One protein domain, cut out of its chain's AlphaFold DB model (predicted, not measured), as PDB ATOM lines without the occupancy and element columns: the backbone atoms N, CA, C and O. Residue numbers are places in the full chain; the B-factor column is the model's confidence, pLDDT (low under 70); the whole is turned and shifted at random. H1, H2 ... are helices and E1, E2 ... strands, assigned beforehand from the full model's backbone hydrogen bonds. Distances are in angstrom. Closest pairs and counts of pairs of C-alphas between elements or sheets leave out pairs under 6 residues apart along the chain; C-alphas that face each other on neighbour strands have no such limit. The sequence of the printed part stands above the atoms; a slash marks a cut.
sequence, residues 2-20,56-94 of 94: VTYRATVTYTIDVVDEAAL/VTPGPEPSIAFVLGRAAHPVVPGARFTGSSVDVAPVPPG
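This is residues 2 to 20 and 56 to 94 of the 94 residues of an uncharacterized protein of Blastococcus xanthinilyticus (UniProt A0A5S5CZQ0). A long, narrow ribbon of two antiparallel strands, E1 and E2, makes the length of this domain, with one helix, H2, packed on it nearer to E2 than to E1. The four-residue helix H1 sits at the end of the ribbon where E1 finishes and E2 starts, and H2 sits toward the other end. The printed part has 58 residues, with two named strands and two named helices in the order E1, H1, H2, E2 along the chain; the sheet's order is E1 - E2. The class is mixed, helices and strands. The whole is loose, with a radius of gyration of the C-alphas of 14.9 A, and flat, spanning 44 by 31 by 13 A.

E1 is residues 3 to 14, 34.8 A from first to last C-alpha, and begins at C-alpha 3 at (121.196, 141.273, 172.405). E2 is residues 79 to 91, 32.0 A long, and bends by 73 degrees at residue 82; its last C-alpha, 91, is at (123.033, 141.327, 167.312). H2 is residues 60 to 69, 14.1 A long, beginning at C-alpha 60 at (128.132, 147.704, 177.139). H1 is residues 17 to 20, 5.0 A long.

E1 and E2 are antiparallel neighbours, with 164 degrees between their directions. The C-alphas of Tyr 4 and Pro 90 face each other at 4.4 A, and those of Val 14 and Ala 79 at 4.6 A. Within hydrogen-bond range are, among others, N 7 and O 87 at 2.8 A and N 80 and O 13 at 2.8 A. H2 and E2 have 11 pairs of C-alphas within 8 A, the closest being those of Ala 65 and Val 86, 5.5 A apart. H2 and E1 have 4 such pairs, the closest being the C-alphas of Val 8 and Leu 68, 7.7 A apart. H1 comes closest to E2 at the C-alphas of Leu 20 and Ala 79, 6.7 A apart. H1 and H2 are apart. In H2 every O i to N i+4 pair is within hydrogen-bond range, while H1 is too short for such a pair and has its one O i to N i+3 pair within range.

The two C-alphas farthest apart, those of Ala 18 and Val 56, are 47.9 A from each other. Residues 21 to 55 are not printed, and C-alphas 20 and 56 are 43.0 A apart across this cut. Of the links that are printed whole, E1 to H1 is tight and H2 to E2, nine residues, is short. The mean pLDDT of the printed part is 88.3, and residues 56 to 57 are under 70.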
ATOM      1  N   VAL A   2     118.504 145.040 173.539       87.06
ATOM      2  CA  VAL A   2     119.644 144.770 172.646       87.06
ATOM      3  C   VAL A   2     120.288 143.461 173.095       87.06
ATOM      4  O   VAL A   2     120.598 143.311 174.276       87.06
ATOM      5  N   THR A   3     120.458 142.519 172.171       93.69
ATOM      6  CA  THR A   3     121.196 141.273 172.405       93.69
ATOM      7  C   THR A   3     122.634 141.473 171.947       93.69
ATOM      8  O   THR A   3     122.852 142.050 170.888       93.69
ATOM      9  N   TYR A   4     123.607 140.979 172.710       93.75
ATOM     10  CA  TYR A   4     125.016 140.984 172.319       93.75
ATOM     11  C   TYR A   4     125.483 139.560 172.035       93.75
ATOM     12  O   TYR A   4     125.092 138.618 172.728       93.75
ATOM     13  N   ARG A   5     126.330 139.405 171.020       94.50
ATOM     14  CA  ARG A   5     127.102 138.187 170.776       94.50
ATOM     15  C   ARG A   5     128.531 138.456 171.219       94.50
ATOM     16  O   ARG A   5     129.127 139.432 170.774       94.50
ATOM     17  N   ALA A   6     129.050 137.583 172.073       92.50
ATOM     18  CA  ALA A   6     130.449 137.584 172.462       92.50
ATOM     19  C   ALA A   6     131.127 136.315 171.936       92.50
ATOM     20  O   ALA A   6     130.591 135.217 172.100       92.50
ATOM     21  N   THR A   7     132.295 136.475 171.327       92.88
ATOM     22  CA  THR A   7     133.170 135.384 170.895       92.88
ATOM     23  C   THR A   7     134.430 135.444 171.742       92.88
ATOM     24  O   THR A   7     135.104 136.470 171.765       92.88
ATOM     25  N   VAL A   8     134.738 134.358 172.453       89.88
ATOM     26  CA  VAL A   8     135.971 134.238 173.239       89.88
ATOM     27  C   VAL A   8     136.904 133.275 172.524       89.88
ATOM     28  O   VAL A   8     136.551 132.114 172.313       89.88
ATOM     29  N   THR A   9     138.090 133.755 172.177       91.62
ATOM     30  CA  THR A   9     139.136 132.961 171.533       91.62
ATOM     31  C   THR A   9     140.244 132.711 172.540       91.62
ATOM     32  O   THR A   9     140.691 133.640 173.207       91.62
ATOM     33  N   TYR A  10     140.697 131.464 172.652       89.44
ATOM     34  CA  TYR A  10     141.802 131.086 173.531       89.44
ATOM     35  C   TYR A  10     143.020 130.678 172.712       89.44
ATOM     36  O   TYR A  10     142.898 129.937 171.740       89.44
ATOM     37  N   THR A  11     144.196 131.124 173.147       90.50
ATOM     38  CA  THR A  11     145.480 130.593 172.683       90.50
ATOM     39  C   THR A  11     145.988 129.604 173.720       90.50
ATOM     40  O   THR A  11     145.953 129.887 174.923       90.50
ATOM     41  N   ILE A  12     146.425 128.434 173.259       93.19
ATOM     42  CA  ILE A  12     146.938 127.368 174.115       93.19
ATOM     43  C   ILE A  12     148.292 126.871 173.609       93.19
ATOM     44  O   ILE A  12     148.523 126.807 172.404       93.19
ATOM     45  N   ASP A  13     149.134 126.438 174.540       94.56
ATOM     46  CA  ASP A  13     150.254 125.544 174.273       94.56
ATOM     47  C   ASP A  13     149.818 124.107 174.566       94.56
ATOM     48  O   ASP A  13     149.248 123.827 175.625       94.56
ATOM     49  N   VAL A  14     150.128 123.173 173.669       93.44
ATOM     50  CA  VAL A  14     149.955 121.741 173.941       93.44
ATOM     51  C   VAL A  14     151.157 121.256 174.747       93.44
ATOM     52  O   VAL A  14     152.287 121.285 174.266       93.44
ATOM     53  N   VAL A  15     150.912 120.836 175.987       95.81
ATOM     54  CA  VAL A  15     151.949 120.384 176.934       95.81
ATOM     55  C   VAL A  15     151.931 118.869 177.158       95.81
ATOM     56  O   VAL A  15     152.941 118.308 177.569       95.81
ATOM     57  N   ASP A  16     150.808 118.209 176.861       94.88
ATOM     58  CA  ASP A  16     150.676 116.749 176.779       94.88
ATOM     59  C   ASP A  16     149.693 116.407 175.648       94.88
ATOM     60  O   ASP A  16     148.470 116.427 175.809       94.88
ATOM     61  N   GLU A  17     150.248 116.119 174.474       93.38
ATOM     62  CA  GLU A  17     149.480 115.838 173.260       93.38
ATOM     63  C   GLU A  17     148.608 114.582 173.399       93.38
ATOM     64  O   GLU A  17     147.458 114.567 172.960       93.38
ATOM     65  N   ALA A  18     149.107 113.534 174.059       91.50
ATOM     66  CA  ALA A  18     148.377 112.277 174.199       91.50
ATOM     67  C   ALA A  18     147.145 112.434 175.104       91.50
ATOM     68  O   ALA A  18     146.089 111.858 174.821       91.50
ATOM     69  N   ALA A  19     147.263 113.216 176.181       91.44
ATOM     70  CA  ALA A  19     146.129 113.562 177.031       91.44
ATOM     71  C   ALA A  19     145.090 114.401 176.273       91.44
ATOM     72  O   ALA A  19     143.894 114.111 176.364       91.44
ATOM     73  N   LEU A  20     145.542 115.386 175.489       91.50
ATOM     74  CA  LEU A  20     144.663 116.249 174.703       91.50
ATOM     75  C   LEU A  20     143.886 115.458 173.640       91.50
ATOM     76  O   LEU A  20     142.666 115.590 173.541       91.50
ATOM     77  N   VAL A  56     135.125 157.447 182.367       61.94
ATOM     78  CA  VAL A  56     133.837 157.249 181.716       61.94
ATOM     79  C   VAL A  56     133.520 155.776 181.901       61.94
ATOM     80  O   VAL A  56     134.314 154.920 181.508       61.94
ATOM     81  N   THR A  57     132.384 155.476 182.532       67.19
ATOM     82  CA  THR A  57     131.904 154.100 182.631       67.19
ATOM     83  C   THR A  57     131.898 153.504 181.222       67.19
ATOM     84  O   THR A  57     131.232 154.068 180.346       67.19
ATOM     85  N   PRO A  58     132.652 152.419 180.969       72.25
ATOM     86  CA  PRO A  58     132.732 151.828 179.644       72.25
ATOM     87  C   PRO A  58     131.332 151.467 179.141       72.25
ATOM     88  O   PRO A  58     130.460 151.064 179.914       72.25
ATOM     89  N   GLY A  59     131.116 151.605 177.832       85.38
ATOM     90  CA  GLY A  59     129.888 151.141 177.189       85.38
ATOM     91  C   GLY A  59     129.645 149.633 177.392       85.38
ATOM     92  O   GLY A  59     130.495 148.921 177.943       85.38
ATOM     93  N   PRO A  60     128.488 149.111 176.955       87.06
ATOM     94  CA  PRO A  60     128.132 147.704 177.139       87.06
ATOM     95  C   PRO A  60     129.171 146.725 176.572       87.06
ATOM     96  O   PRO A  60     129.553 145.786 177.265       87.06
ATOM     97  N   GLU A  61     129.677 146.955 175.361       91.19
ATOM     98  CA  GLU A  61     130.646 146.084 174.689       91.19
ATOM     99  C   GLU A  61     131.972 145.957 175.460       91.19
ATOM    100  O   GLU A  61     132.318 144.831 175.831       91.19
ATOM    101  N   PRO A  62     132.698 147.051 175.787       84.88
ATOM    102  CA  PRO A  62     133.927 146.956 176.577       84.88
ATOM    103  C   PRO A  62     133.684 146.414 177.992       84.88
ATOM    104  O   PRO A  62     134.547 145.726 178.534       84.88
ATOM    105  N   SER A  63     132.506 146.651 178.581       89.06
ATOM    106  CA  SER A  63     132.139 146.069 179.880       89.06
ATOM    107  C   SER A  63     131.989 144.545 179.807       89.06
ATOM    108  O   SER A  63     132.515 143.827 180.660       89.06
ATOM    109  N   ILE A  64     131.308 144.032 178.776       90.06
ATOM    110  CA  ILE A  64     131.154 142.589 178.533       90.06
ATOM    111  C   ILE A  64     132.517 141.955 178.240       90.06
ATOM    112  O   ILE A  64     132.849 140.924 178.830       90.06
ATOM    113  N   ALA A  65     133.324 142.587 177.381       88.81
ATOM    114  CA  ALA A  65     134.661 142.112 177.045       88.81
ATOM    115  C   ALA A  65     135.557 142.015 178.288       88.81
ATOM    116  O   ALA A  65     136.216 140.997 178.490       88.81
ATOM    117  N   PHE A  66     135.521 143.022 179.167       86.00
ATOM    118  CA  PHE A  66     136.280 143.024 180.418       86.00
ATOM    119  C   PHE A  66     135.874 141.878 181.356       86.00
ATOM    120  O   PHE A  66     136.738 141.176 181.881       86.00
ATOM    121  N   VAL A  67     134.568 141.663 181.558       88.81
ATOM    122  CA  VAL A  67     134.071 140.589 182.437       88.81
ATOM    123  C   VAL A  67     134.470 139.213 181.904       88.81
ATOM    124  O   VAL A  67     134.959 138.384 182.670       88.81
ATOM    125  N   LEU A  68     134.301 138.975 180.600       88.25
ATOM    126  CA  LEU A  68     134.648 137.696 179.977       88.25
ATOM    127  C   LEU A  68     136.162 137.473 179.909       88.25
ATOM    128  O   LEU A  68     136.618 136.367 180.180       88.25
ATOM    129  N   GLY A  69     136.946 138.515 179.629       85.06
ATOM    130  CA  GLY A  69     138.410 138.443 179.613       85.06
ATOM    131  C   GLY A  69     139.012 138.135 180.986       85.06
ATOM    132  O   GLY A  69     140.102 137.580 181.076       85.06
ATOM    133  N   ARG A  70     138.282 138.446 182.063       83.38
ATOM    134  CA  ARG A  70     138.651 138.129 183.446       83.38
ATOM    135  C   ARG A  70     138.180 136.763 183.942       83.38
ATOM    136  O   ARG A  70     138.547 136.383 185.058       83.38
ATOM    137  N   ALA A  71     137.339 136.065 183.186       84.81
ATOM    138  CA  ALA A  71     136.863 134.747 183.575       84.81
ATOM    139  C   ALA A  71     138.018 133.734 183.565       84.81
ATOM    140  O   ALA A  71     138.958 133.844 182.778       84.81
ATOM    141  N   ALA A  72     137.944 132.737 184.447       81.88
ATOM    142  CA  ALA A  72     138.910 131.648 184.436       81.88
ATOM    143  C   ALA A  72     138.827 130.883 183.110       81.88
ATOM    144  O   ALA A  72     137.733 130.617 182.602       81.88
ATOM    145  N   HIS A  73     139.985 130.512 182.567       85.25
ATOM    146  CA  HIS A  73     140.043 129.695 181.364       85.25
ATOM    147  C   HIS A  73     139.402 128.319 181.606       85.25
ATOM    148  O   HIS A  73     139.483 127.788 182.721       85.25
ATOM    149  N   PRO A  74     138.791 127.712 180.574       85.00
ATOM    150  CA  PRO A  74     138.356 126.326 180.642       85.00
ATOM    151  C   PRO A  74     139.517 125.404 181.015       85.00
ATOM    152  O   PRO A  74     140.656 125.628 180.618       85.00
ATOM    153  N   VAL A  75     139.232 124.329 181.744       88.19
ATOM    154  CA  VAL A  75     140.235 123.292 182.004       88.19
ATOM    155  C   VAL A  75     140.204 122.295 180.853       88.19
ATOM    156  O   VAL A  75     139.192 121.634 180.635       88.19
ATOM    157  N   VAL A  76     141.318 122.183 180.131       89.94
ATOM    158  CA  VAL A  76     141.491 121.226 179.031       89.94
ATOM    159  C   VAL A  76     142.723 120.366 179.325       89.94
ATOM    160  O   VAL A  76     143.825 120.912 179.419       89.94
ATOM    161  N   PRO A  77     142.575 119.037 179.494       90.56
ATOM    162  CA  PRO A  77     143.712 118.146 179.706       90.56
ATOM    163  C   PRO A  77     144.761 118.273 178.598       90.56
ATOM    164  O   PRO A  77     144.426 118.282 177.417       90.56
ATOM    165  N   GLY A  78     146.034 118.367 178.986       92.19
ATOM    166  CA  GLY A  78     147.159 118.444 178.051       92.19
ATOM    167  C   GLY A  78     147.364 119.791 177.357       92.19
ATOM    168  O   GLY A  78     148.289 119.920 176.555       92.19
ATOM    169  N   ALA A  79     146.572 120.808 177.699       94.06
ATOM    170  CA  ALA A  79     146.722 122.168 177.200       94.06
ATOM    171  C   ALA A  79     147.014 123.156 178.337       94.06
ATOM    172  O   ALA A  79     146.446 123.075 179.428       94.06
ATOM    173  N   ARG A  80     147.877 124.131 178.061       92.88
ATOM    174  CA  ARG A  80     148.124 125.297 178.911       92.88
ATOM    175  C   ARG A  80     147.632 126.543 178.192       92.88
ATOM    176  O   ARG A  80     148.103 126.839 177.104       92.88
ATOM    177  N   PHE A  81     146.732 127.297 178.809       90.19
ATOM    178  CA  PHE A  81     146.226 128.549 178.243       90.19
ATOM    179  C   PHE A  81     147.271 129.657 178.380       90.19
ATOM    180  O   PHE A  81     147.786 129.889 179.474       90.19
ATOM    181  N   THR A  82     147.591 130.316 177.269       89.38
ATOM    182  CA  THR A  82     148.619 131.367 177.187       89.38
ATOM    183  C   THR A  82     148.048 132.740 176.860       89.38
ATOM    184  O   THR A  82     148.700 133.746 177.125       89.38
ATOM    185  N   GLY A  83     146.819 132.802 176.344       86.50
ATOM    186  CA  GLY A  83     146.132 134.061 176.096       86.50
ATOM    187  C   GLY A  83     144.655 133.884 175.774       86.50
ATOM    188  O   GLY A  83     144.179 132.777 175.503       86.50
ATOM    189  N   SER A  84     143.932 134.998 175.779       88.38
ATOM    190  CA  SER A  84     142.555 135.077 175.305       88.38
ATOM    191  C   SER A  84     142.278 136.415 174.624       88.38
ATOM    192  O   SER A  84     142.887 137.432 174.953       88.38
ATOM    193  N   SER A  85     141.335 136.416 173.685       89.94
ATOM    194  CA  SER A  85     140.721 137.626 173.141       89.94
ATOM    195  C   SER A  85     139.201 137.518 173.230       89.94
ATOM    196  O   SER A  85     138.642 136.417 173.218       89.94
ATOM    197  N   VAL A  86     138.531 138.664 173.366       90.38
ATOM    198  CA  VAL A  86     137.069 138.738 173.433       90.38
ATOM    199  C   VAL A  86     136.572 139.782 172.448       90.38
ATOM    200  O   VAL A  86     136.875 140.963 172.593       90.38
ATOM    201  N   ASP A  87     135.758 139.339 171.499       90.56
ATOM    202  CA  ASP A  87     135.055 140.195 170.547       90.56
ATOM    203  C   ASP A  87     133.576 140.264 170.917       90.56
ATOM    204  O   ASP A  87     132.930 139.231 171.110       90.56
ATOM    205  N   VAL A  88     133.029 141.477 171.017       92.19
ATOM    206  CA  VAL A  88     131.629 141.711 171.393       92.19
ATOM    207  C   VAL A  88     130.966 142.603 170.356       92.19
ATOM    208  O   VAL A  88     131.468 143.680 170.051       92.19
ATOM    209  N   ALA A  89     129.812 142.172 169.852       92.75
ATOM    210  CA  ALA A  89     129.020 142.951 168.909       92.75
ATOM    211  C   ALA A  89     127.519 142.873 169.229       92.75
ATOM    212  O   ALA A  89     127.033 141.821 169.671       92.75
ATOM    213  N   PRO A  90     126.753 143.952 168.990       92.69
ATOM    214  CA  PRO A  90     125.301 143.889 169.035       92.69
ATOM    215  C   PRO A  90     124.776 142.956 167.936       92.69
ATOM    216  O   PRO A  90     125.282 142.923 166.814       92.69
ATOM    217  N   VAL A  91     123.735 142.197 168.258       93.81
ATOM    218  CA  VAL A  91     123.033 141.327 167.312       93.81
ATOM    219  C   VAL A  91     121.918 142.140 166.649       93.81
ATOM    220  O   VAL A  91     121.066 142.672 167.368       93.81
ATOM    221  N   PRO A  92     121.889 142.244 165.306       85.19
ATOM    222  CA  PRO A  92     120.803 142.918 164.602       85.19
ATOM    223  C   PRO A  92     119.443 142.276 164.924       85.19
ATOM    224  O   PRO A  92     119.377 141.048 165.044       85.19
ATOM    225  N   PRO A  93     118.356 143.061 165.056       79.00
ATOM    226  CA  PRO A  93     117.016 142.491 165.120       79.00
ATOM    227  C   PRO A  93     116.722 141.755 163.805       79.00
ATOM    228  O   PRO A  93     116.976 142.296 162.727       79.00
ATOM    229  N   GLY A  94     116.265 140.507 163.925       70.00
ATOM    230  CA  GLY A  94     115.850 139.672 162.794       70.00
ATOM    231  C   GLY A  94     114.473 140.027 162.257       70.00
ATOM    232  O   GLY A  94     113.732 140.760 162.953       70.00
TER     233      GLY A  94